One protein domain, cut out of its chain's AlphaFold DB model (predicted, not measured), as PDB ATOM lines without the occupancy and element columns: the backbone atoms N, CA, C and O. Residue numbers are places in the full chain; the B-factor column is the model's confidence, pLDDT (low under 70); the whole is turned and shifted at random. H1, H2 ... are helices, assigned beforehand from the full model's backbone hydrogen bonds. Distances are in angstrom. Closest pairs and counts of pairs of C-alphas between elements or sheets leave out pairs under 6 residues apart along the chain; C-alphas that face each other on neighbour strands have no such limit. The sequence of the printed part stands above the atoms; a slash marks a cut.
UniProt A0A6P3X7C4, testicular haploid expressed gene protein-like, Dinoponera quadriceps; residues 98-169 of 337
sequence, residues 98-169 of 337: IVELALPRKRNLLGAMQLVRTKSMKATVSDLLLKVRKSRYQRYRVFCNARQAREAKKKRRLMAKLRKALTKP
ATOM      1  N   ILE A  98      23.156   8.581 -35.167       91.31
ATOM      2  CA  ILE A  98      23.990   9.318 -34.206       91.31
ATOM      3  C   ILE A  98      24.164   8.481 -32.936       91.31
ATOM      4  O   ILE A  98      25.285   8.318 -32.471       91.31
ATOM      5  N   VAL A  99      23.082   7.856 -32.456       92.38
ATOM      6  CA  VAL A  99      23.130   6.940 -31.305       92.38
ATOM      7  C   VAL A  99      24.055   5.747 -31.571       92.38
ATOM      8  O   VAL A  99      24.862   5.397 -30.718       92.38
ATOM      9  N   GLU A 100      23.988   5.134 -32.757       91.62
ATOM     10  CA  GLU A 100      24.877   4.023 -33.126       91.62
ATOM     11  C   GLU A 100      26.347   4.446 -33.283       91.62
ATOM     12  O   GLU A 100      27.235   3.655 -32.975       91.62
ATOM     13  N   LEU A 101      26.610   5.667 -33.768       89.06
ATOM     14  CA  LEU A 101      27.964   6.222 -33.900       89.06
ATOM     15  C   LEU A 101      28.587   6.584 -32.549       89.06
ATOM     16  O   LEU A 101      29.801   6.490 -32.407       89.06
ATOM     17  N   ALA A 102      27.763   6.970 -31.577       92.88
ATOM     18  CA  ALA A 102      28.198   7.283 -30.220       92.88
ATOM     19  C   ALA A 102      28.558   6.031 -29.396       92.88
ATOM     20  O   ALA A 102      29.082   6.157 -28.291       92.88
ATOM     21  N   LEU A 103      28.288   4.816 -29.900       94.06
ATOM     22  CA  LEU A 103      28.631   3.592 -29.182       94.06
ATOM     23  C   LEU A 103      30.159   3.414 -29.075       94.06
ATOM     24  O   LEU A 103      30.876   3.555 -30.071       94.06
ATOM     25  N   PRO A 104      30.677   3.020 -27.898       93.56
ATOM     26  CA  PRO A 104      32.103   2.799 -27.703       93.56
ATOM     27  C   PRO A 104      32.619   1.592 -28.497       93.56
ATOM     28  O   PRO A 104      31.893   0.658 -28.853       93.56
ATOM     29  N   ARG A 105      33.929   1.579 -28.761       91.75
ATOM     30  CA  ARG A 105      34.581   0.457 -29.452       91.75
ATOM     31  C   ARG A 105      34.493  -0.814 -28.603       91.75
ATOM     32  O   ARG A 105      34.799  -0.791 -27.414       91.75
ATOM     33  N   LYS A 106      34.205  -1.956 -29.245       91.44
ATOM     34  CA  LYS A 106      34.127  -3.277 -28.585       91.44
ATOM     35  C   LYS A 106      35.350  -3.586 -27.706       91.44
ATOM     36  O   LYS A 106      35.184  -4.132 -26.627       91.44
ATOM     37  N   ARG A 107      36.564  -3.237 -28.155       92.81
ATOM     38  CA  ARG A 107      37.811  -3.466 -27.400       92.81
ATOM     39  C   ARG A 107      37.800  -2.752 -26.046       92.81
ATOM     40  O   ARG A 107      38.143  -3.369 -25.050       92.81
ATOM     41  N   ASN A 108      37.354  -1.497 -26.015       93.88
ATOM     42  CA  ASN A 108      37.307  -0.695 -24.792       93.88
ATOM     43  C   ASN A 108      36.287  -1.277 -23.808       93.88
ATOM     44  O   ASN A 108      36.568  -1.358 -22.622       93.88
ATOM     45  N   LEU A 109      35.141  -1.753 -24.310       93.69
ATOM     46  CA  LEU A 109      34.137  -2.428 -23.483       93.69
ATOM     47  C   LEU A 109      34.643  -3.756 -22.906       93.69
ATOM     48  O   LEU A 109      34.364  -4.048 -21.752       93.69
ATOM     49  N   LEU A 110      35.393  -4.550 -23.678       93.69
ATOM     50  CA  LEU A 110      35.991  -5.792 -23.173       93.69
ATOM     51  C   LEU A 110      37.061  -5.525 -22.107       93.69
ATOM     52  O   LEU A 110      37.105  -6.250 -21.122       93.69
ATOM     53  N   GLY A 111      37.877  -4.479 -22.279       93.56
ATOM     54  CA  GLY A 111      38.824  -4.041 -21.248       93.56
ATOM     55  C   GLY A 111      38.110  -3.543 -19.989       93.56
ATOM     56  O   GLY A 111      38.433  -3.968 -18.888       93.56
ATOM     57  N   ALA A 112      37.064  -2.726 -20.147       92.75
ATOM     58  CA  ALA A 112      36.239  -2.279 -19.026       92.75
ATOM     59  C   ALA A 112      35.584  -3.462 -18.295       92.75
ATOM     60  O   ALA A 112      35.568  -3.488 -17.073       92.75
ATOM     61  N   MET A 113      35.113  -4.481 -19.019       92.06
ATOM     62  CA  MET A 113      34.496  -5.676 -18.433       92.06
ATOM     63  C   MET A 113      35.427  -6.429 -17.466       92.06
ATOM     64  O   MET A 113      34.935  -7.033 -16.517       92.06
ATOM     65  N   GLN A 114      36.746  -6.376 -17.684       90.69
ATOM     66  CA  GLN A 114      37.747  -6.985 -16.798       90.69
ATOM     67  C   GLN A 114      37.985  -6.166 -15.522       90.69
ATOM     68  O   GLN A 114      38.272  -6.735 -14.476       90.69
ATOM     69  N   LEU A 115      37.836  -4.840 -15.597       91.19
ATOM     70  CA  LEU A 115      38.090  -3.917 -14.484       91.19
ATOM     71  C   LEU A 115      36.866  -3.702 -13.582       91.19
ATOM     72  O   LEU A 115      36.976  -3.166 -12.481       91.19
ATOM     73  N   VAL A 116      35.679  -4.096 -14.042       91.12
ATOM     74  CA  VAL A 116      34.434  -3.866 -13.313       91.12
ATOM     75  C   VAL A 116      34.287  -4.832 -12.131       91.12
ATOM     76  O   VAL A 116      34.230  -6.052 -12.302       91.12
ATOM     77  N   ARG A 117      34.105  -4.267 -10.930       87.38
ATOM     78  CA  ARG A 117      33.910  -5.015  -9.674       87.38
ATOM     79  C   ARG A 117      32.445  -5.366  -9.390       87.38
ATOM     80  O   ARG A 117      32.151  -6.489  -8.991       87.38
ATOM     81  N   THR A 118      31.509  -4.450  -9.640       93.94
ATOM     82  CA  THR A 118      30.090  -4.620  -9.276       93.94
ATOM     83  C   THR A 118      29.278  -5.346 -10.356       93.94
ATOM     84  O   THR A 118      29.523  -5.210 -11.557       93.94
ATOM     85  N   LYS A 119      28.263  -6.118  -9.942       92.00
ATOM     86  CA  LYS A 119      27.389  -6.877 -10.863       92.00
ATOM     87  C   LYS A 119      26.555  -5.959 -11.771       92.00
ATOM     88  O   LYS A 119      26.397  -6.256 -12.953       92.00
ATOM     89  N   SER A 120      26.084  -4.822 -11.251       93.00
ATOM     90  CA  SER A 120      25.302  -3.832 -12.007       93.00
ATOM     91  C   SER A 120      26.107  -3.224 -13.157       93.00
ATOM     92  O   SER A 120      25.647  -3.185 -14.296       93.00
ATOM     93  N   MET A 121      27.357  -2.836 -12.902       91.38
ATOM     94  CA  MET A 121      28.238  -2.315 -13.941       91.38
ATOM     95  C   MET A 121      28.561  -3.390 -14.990       91.38
ATOM     96  O   MET A 121      28.574  -3.080 -16.183       91.38
ATOM     97  N   LYS A 122      28.725  -4.667 -14.597       93.25
ATOM     98  CA  LYS A 122      28.908  -5.770 -15.565       93.25
ATOM     99  C   LYS A 122      27.702  -5.890 -16.501       93.25
ATOM    100  O   LYS A 122      27.903  -5.982 -17.711       93.25
ATOM    101  N   ALA A 123      26.482  -5.790 -15.966       94.19
ATOM    102  CA  ALA A 123      25.247  -5.773 -16.754       94.19
ATOM    103  C   ALA A 123      25.189  -4.589 -17.743       94.19
ATOM    104  O   ALA A 123      24.901  -4.775 -18.929       94.19
ATOM    105  N   THR A 124      25.558  -3.376 -17.313       94.56
ATOM    106  CA  THR A 124      25.583  -2.208 -18.219       94.56
ATOM    107  C   THR A 124      26.589  -2.368 -19.366       94.56
ATOM    108  O   THR A 124      26.289  -2.044 -20.521       94.56
ATOM    109  N   VAL A 125      27.772  -2.923 -19.083       94.81
ATOM    110  CA  VAL A 125      28.802  -3.189 -20.097       94.81
ATOM    111  C   VAL A 125      28.347  -4.302 -21.044       94.81
ATOM    112  O   VAL A 125      28.542  -4.179 -22.260       94.81
ATOM    113  N   SER A 126      27.683  -5.347 -20.537       94.62
ATOM    114  CA  SER A 126      27.119  -6.405 -21.383       94.62
ATOM    115  C   SER A 126      26.024  -5.887 -22.317       94.62
ATOM    116  O   SER A 126      26.021  -6.225 -23.505       94.62
ATOM    117  N   ASP A 127      25.167  -4.983 -21.846       95.69
ATOM    118  CA  ASP A 127      24.131  -4.359 -22.671       95.69
ATOM    119  C   ASP A 127      24.723  -3.482 -23.775       95.69
ATOM    120  O   ASP A 127      24.281  -3.520 -24.932       95.69
ATOM    121  N   LEU A 128      25.770  -2.717 -23.456       94.88
ATOM    122  CA  LEU A 128      26.515  -1.946 -24.449       94.88
ATOM    123  C   LEU A 128      27.186  -2.858 -25.484       94.88
ATOM    124  O   LEU A 128      27.130  -2.561 -26.682       94.88
ATOM    125  N   LEU A 129      27.746  -4.001 -25.075       95.06
ATOM    126  CA  LEU A 129      28.303  -4.996 -25.999       95.06
ATOM    127  C   LEU A 129      27.232  -5.567 -26.941       95.06
ATOM    128  O   LEU A 129      27.492  -5.723 -28.142       95.06
ATOM    129  N   LEU A 130      26.019  -5.824 -26.442       95.12
ATOM    130  CA  LEU A 130      24.885  -6.252 -27.265       95.12
ATOM    131  C   LEU A 130      24.466  -5.166 -28.266       95.12
ATOM    132  O   LEU A 130      24.254  -5.475 -29.446       95.12
ATOM    133  N   LYS A 131      24.403  -3.898 -27.842       95.06
ATOM    134  CA  LYS A 131      24.105  -2.751 -28.722       95.06
ATOM    135  C   LYS A 131      25.168  -2.594 -29.814       95.06
ATOM    136  O   LYS A 131      24.821  -2.495 -30.993       95.06
ATOM    137  N   VAL A 132      26.454  -2.687 -29.464       94.69
ATOM    138  CA  VAL A 132      27.569  -2.660 -30.429       94.69
ATOM    139  C   VAL A 132      27.463  -3.822 -31.417       94.69
ATOM    140  O   VAL A 132      27.603  -3.609 -32.624       94.69
ATOM    141  N   ARG A 133      27.151  -5.039 -30.949       91.81
ATOM    142  CA  ARG A 133      26.976  -6.221 -31.812       91.81
ATOM    143  C   ARG A 133      25.809  -6.063 -32.790       91.81
ATOM    144  O   ARG A 133      25.919  -6.495 -33.938       91.81
ATOM    145  N   LYS A 134      24.706  -5.449 -32.352       92.88
ATOM    146  CA  LYS A 134      23.509  -5.211 -33.176       92.88
ATOM    147  C   LYS A 134      23.630  -3.983 -34.091       92.88
ATOM    148  O   LYS A 134      22.858  -3.904 -35.049       92.88
ATOM    149  N   SER A 135      24.592  -3.086 -33.849       93.94
ATOM    150  CA  SER A 135      24.796  -1.857 -34.629       93.94
ATOM    151  C   SER A 135      24.985  -2.113 -36.129       93.94
ATOM    152  O   SER A 135      25.573  -3.117 -36.561       93.94
ATOM    153  N   ARG A 136      24.526  -1.169 -36.958       90.50
ATOM    154  CA  ARG A 136      24.681  -1.236 -38.418       90.50
ATOM    155  C   ARG A 136      26.151  -1.229 -38.828       90.50
ATOM    156  O   ARG A 136      26.527  -1.920 -39.773       90.50
ATOM    157  N   TYR A 137      26.978  -0.487 -38.098       87.06
ATOM    158  CA  TYR A 137      28.410  -0.361 -38.357       87.06
ATOM    159  C   TYR A 137      29.170  -1.664 -38.114       87.06
ATOM    160  O   TYR A 137      30.010  -2.039 -38.934       87.06
ATOM    161  N   GLN A 138      28.830  -2.409 -37.058       89.81
ATOM    162  CA  GLN A 138      29.427  -3.722 -36.827       89.81
ATOM    163  C   GLN A 138      29.041  -4.714 -37.931       89.81
ATOM    164  O   GLN A 138      29.902  -5.444 -38.426       89.81
ATOM    165  N   ARG A 139      27.780  -4.699 -38.387       90.50
ATOM    166  CA  ARG A 139      27.343  -5.508 -39.541       90.50
ATOM    167  C   ARG A 139      28.104  -5.133 -40.813       90.50
ATOM    168  O   ARG A 139      28.590  -6.017 -41.514       90.50
ATOM    169  N   TYR A 140      28.259  -3.837 -41.090       91.44
ATOM    170  CA  TYR A 140      29.023  -3.357 -42.244       91.44
ATOM    171  C   TYR A 140      30.486  -3.811 -42.186       91.44
ATOM    172  O   TYR A 140      31.001  -4.338 -43.169       91.44
ATOM    173  N   ARG A 141      31.128  -3.715 -41.015       89.81
ATOM    174  CA  ARG A 141      32.496  -4.204 -40.800       89.81
ATOM    175  C   ARG A 141      32.623  -5.702 -41.086       89.81
ATOM    176  O   ARG A 141      33.560  -6.109 -41.768       89.81
ATOM    177  N   VAL A 142      31.671  -6.513 -40.624       92.44
ATOM    178  CA  VAL A 142      31.636  -7.956 -40.922       92.44
ATOM    179  C   VAL A 142      31.517  -8.201 -42.428       92.44
ATOM    180  O   VAL A 142      32.253  -9.029 -42.963       92.44
ATOM    181  N   PHE A 143      30.665  -7.456 -43.139       94.75
ATOM    182  CA  PHE A 143      30.550  -7.581 -44.595       94.75
ATOM    183  C   PHE A 143      31.821  -7.157 -45.338       94.75
ATOM    184  O   PHE A 143      32.229  -7.851 -46.272       94.75
ATOM    185  N   CYS A 144      32.472  -6.071 -44.921       94.56
ATOM    186  CA  CYS A 144      33.753  -5.641 -45.478       94.56
ATOM    187  C   CYS A 144      34.833  -6.708 -45.279       94.56
ATOM    188  O   CYS A 144      35.483  -7.096 -46.247       94.56
ATOM    189  N   ASN A 145      34.956  -7.250 -44.066       95.19
ATOM    190  CA  ASN A 145      35.914  -8.313 -43.761       95.19
ATOM    191  C   ASN A 145      35.612  -9.588 -44.561       95.19
ATOM    192  O   ASN A 145      36.513 -10.179 -45.149       95.19
ATOM    193  N   ALA A 146      34.342  -9.996 -44.648       96.00
ATOM    194  CA  ALA A 146      33.934 -11.157 -45.436       96.00
ATOM    195  C   ALA A 146      34.226 -10.964 -46.933       96.00
ATOM    196  O   ALA A 146      34.646 -11.900 -47.618       96.00
ATOM    197  N   ARG A 147      34.040  -9.746 -47.454       97.12
ATOM    198  CA  ARG A 147      34.400  -9.391 -48.830       97.12
ATOM    199  C   ARG A 147      35.909  -9.466 -49.045       97.12
ATOM    200  O   ARG A 147      36.331 -10.143 -49.980       97.12
ATOM    201  N   GLN A 148      36.703  -8.853 -48.170       95.06
ATOM    202  CA  GLN A 148      38.166  -8.917 -48.224       95.06
ATOM    203  C   GLN A 148      38.666 -10.364 -48.145       95.06
ATOM    204  O   GLN A 148      39.513 -10.760 -48.939       95.06
ATOM    205  N   ALA A 149      38.083 -11.195 -47.277       96.19
ATOM    206  CA  ALA A 149      38.417 -12.616 -47.170       96.19
ATOM    207  C   ALA A 149      38.091 -13.391 -48.459       96.19
ATOM    208  O   ALA A 149      38.884 -14.220 -48.911       96.19
ATOM    209  N   ARG A 150      36.948 -13.108 -49.103       96.25
ATOM    210  CA  ARG A 150      36.599 -13.695 -50.410       96.25
ATOM    211  C   ARG A 150      37.568 -13.255 -51.503       96.25
ATOM    212  O   ARG A 150      37.976 -14.085 -52.315       96.25
ATOM    213  N   GLU A 151      37.939 -11.980 -51.531       95.50
ATOM    214  CA  GLU A 151      38.919 -11.437 -52.476       95.50
ATOM    215  C   GLU A 151      40.307 -12.055 -52.249       95.50
ATOM    216  O   GLU A 151      40.922 -12.528 -53.204       95.50
ATOM    217  N   ALA A 152      40.753 -12.179 -50.998       96.25
ATOM    218  CA  ALA A 152      41.993 -12.857 -50.632       96.25
ATOM    219  C   ALA A 152      41.971 -14.341 -51.034       96.25
ATOM    220  O   ALA A 152      42.923 -14.829 -51.637       96.25
ATOM    221  N   LYS A 153      40.864 -15.060 -50.799       97.25
ATOM    222  CA  LYS A 153      40.700 -16.461 -51.231       97.25
ATOM    223  C   LYS A 153      40.760 -16.598 -52.755       97.25
ATOM    224  O   LYS A 153      41.392 -17.524 -53.259       97.25
ATOM    225  N   LYS A 154      40.135 -15.676 -53.498       96.50
ATOM    226  CA  LYS A 154      40.233 -15.624 -54.967       96.50
ATOM    227  C   LYS A 154      41.671 -15.371 -55.421       96.50
ATOM    228  O   LYS A 154      42.152 -16.114 -56.271       96.50
ATOM    229  N   LYS A 155      42.367 -14.399 -54.817       94.56
ATOM    230  CA  LYS A 155      43.786 -14.115 -55.090       94.56
ATOM    231  C   LYS A 155      44.670 -15.331 -54.805       94.56
ATOM    232  O   LYS A 155      45.443 -15.711 -55.672       94.56
ATOM    233  N   ARG A 156      44.497 -16.008 -53.662       94.38
ATOM    234  CA  ARG A 156      45.230 -17.243 -53.317       94.38
ATOM    235  C   ARG A 156      44.997 -18.354 -54.341       94.38
ATOM    236  O   ARG A 156      45.954 -18.978 -54.777       94.38
ATOM    237  N   ARG A 157      43.748 -18.572 -54.770       96.56
ATOM    238  CA  ARG A 157      43.419 -19.555 -55.822       96.56
ATOM    239  C   ARG A 157      44.067 -19.207 -57.160       96.56
ATOM    240  O   ARG A 157      44.560 -20.099 -57.837       96.56
ATOM    241  N   LEU A 158      44.050 -17.932 -57.543       93.50
ATOM    242  CA  LEU A 158      44.669 -17.468 -58.782       93.50
ATOM    243  C   LEU A 158      46.194 -17.623 -58.725       93.50
ATOM    244  O   LEU A 158      46.769 -18.176 -59.652       93.50
ATOM    245  N   MET A 159      46.819 -17.247 -57.608       90.06
ATOM    246  CA  MET A 159      48.251 -17.449 -57.378       90.06
ATOM    247  C   MET A 159      48.634 -18.931 -57.376       90.06
ATOM    248  O   MET A 159      49.644 -19.290 -57.965       90.06
ATOM    249  N   ALA A 160      47.818 -19.809 -56.788       91.94
ATOM    250  CA  ALA A 160      48.053 -21.253 -56.837       91.94
ATOM    251  C   ALA A 160      47.975 -21.803 -58.272       91.94
ATOM    252  O   ALA A 160      48.814 -22.606 -58.668       91.94
ATOM    253  N   LYS A 161      47.006 -21.339 -59.075       94.12
ATOM    254  CA  LYS A 161      46.918 -21.694 -60.502       94.12
ATOM    255  C   LYS A 161      48.121 -21.183 -61.295       94.12
ATOM    256  O   LYS A 161      48.637 -21.926 -62.118       94.12
ATOM    257  N   LEU A 162      48.570 -19.953 -61.033       87.44
ATOM    258  CA  LEU A 162      49.759 -19.386 -61.672       87.44
ATOM    259  C   LEU A 162      51.022 -20.162 -61.301       87.44
ATOM    260  O   LEU A 162      51.768 -20.522 -62.199       87.44
ATOM    261  N   ARG A 163      51.220 -20.498 -60.020       85.62
ATOM    262  CA  ARG A 163      52.339 -21.347 -59.571       85.62
ATOM    263  C   ARG A 163      52.313 -22.736 -60.212       85.62
ATOM    264  O   ARG A 163      53.363 -23.282 -60.501       85.62
ATOM    265  N   LYS A 164      51.122 -23.299 -60.453       88.00
ATOM    266  CA  LYS A 164      50.976 -24.580 -61.163       88.00
ATOM    267  C   LYS A 164      51.292 -24.467 -62.661       88.00
ATOM    268  O   LYS A 164      51.753 -25.436 -63.245       88.00
ATOM    269  N   ALA A 165      50.987 -23.329 -63.286       87.56
ATOM    270  CA  ALA A 165      51.204 -23.106 -64.716       87.56
ATOM    271  C   ALA A 165      52.640 -22.665 -65.047       87.56
ATOM    272  O   ALA A 165      53.158 -23.015 -66.100       87.56
ATOM    273  N   LEU A 166      53.265 -21.889 -64.159       86.25
ATOM    274  CA  LEU A 166      54.639 -21.403 -64.267       86.25
ATOM    275  C   LEU A 166      55.524 -22.273 -63.370       86.25
ATOM    276  O   LEU A 166      55.911 -21.864 -62.277       86.25
ATOM    277  N   THR A 167      55.763 -23.509 -63.807       84.94
ATOM    278  CA  THR A 167      56.490 -24.517 -63.021       84.94
ATOM    279  C   THR A 167      57.993 -24.238 -62.972       84.94
ATOM    280  O   THR A 167      58.649 -24.622 -62.008       84.94
ATOM    281  N   LYS A 168      58.547 -23.561 -63.992       92.00
ATOM    282  CA  LYS A 168      59.970 -23.208 -64.072       92.00
ATOM    283  C   LYS A 168      60.235 -21.816 -63.473       92.00
ATOM    284  O   LYS A 168      59.441 -20.897 -63.694       92.00
ATOM    285  N   PRO A 169      61.372 -21.609 -62.781       85.19
ATOM    286  CA  PRO A 169      61.713 -20.315 -62.185       85.19
ATOM    287  C   PRO A 169      61.899 -19.203 -63.234       85.19
ATOM    288  O   PRO A 169      61.531 -18.054 -62.991       85.19
TER     289      PRO A 169
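Overview. This is residues 98 to 169 of the 337 residues of the protein "testicular haploid expressed gene protein-like" of Dinoponera quadriceps (UniProt A0A6P3X7C4). A small head, the hairpin of H2 and H3, bears one long arm, H4, which meets H3 at a wide corner and sticks out with residues 139 to 165; short H1 sits by that corner. The printed part has 72 residues with four named helices, H1 to H4 in order, all helix, extended, with a radius of gyration of the C-alphas of 20.5 A and spans of 65 by 27 by 13 A.

Arrangement. H1, residues 98 to 101, only just touches H4, residues 136 to 165, with 3 pairs of C-alphas within 8 A, through residues 136 to 137 of H4 alone; the closest C-alphas are Glu 100 and Arg 136, 7.5 A. H2, residues 106 to 115, and H3, residues 119 to 134, touch as a hairpin, closest C-alphas Met 113 and Lys 122, 6.3 A, at a shallow tilt of 11 degrees, opposite ways. H3 and H4 are close but not clearly touching, closest C-alphas Val 132 and Gln 138, 6.7 A, at a steep tilt of 57 degrees. Every O i to N i+4 pair is within hydrogen-bond range in H2, H3 and H4; H1 is too short for one.

Along the chain. H1 begins at C-alpha 98 (23.990, 9.318, -34.206). H3 measures 22.7 A. H4 measures 43.3 A and ends at C-alpha 165 (51.204, -23.106, -64.716).

Size, cuts and confidence. The farthest C-alphas, Ser 120 and Lys 168, are 65.5 A apart. The printed part has no cut, its three links are tight, and no printed residue is under 70 in pLDDT.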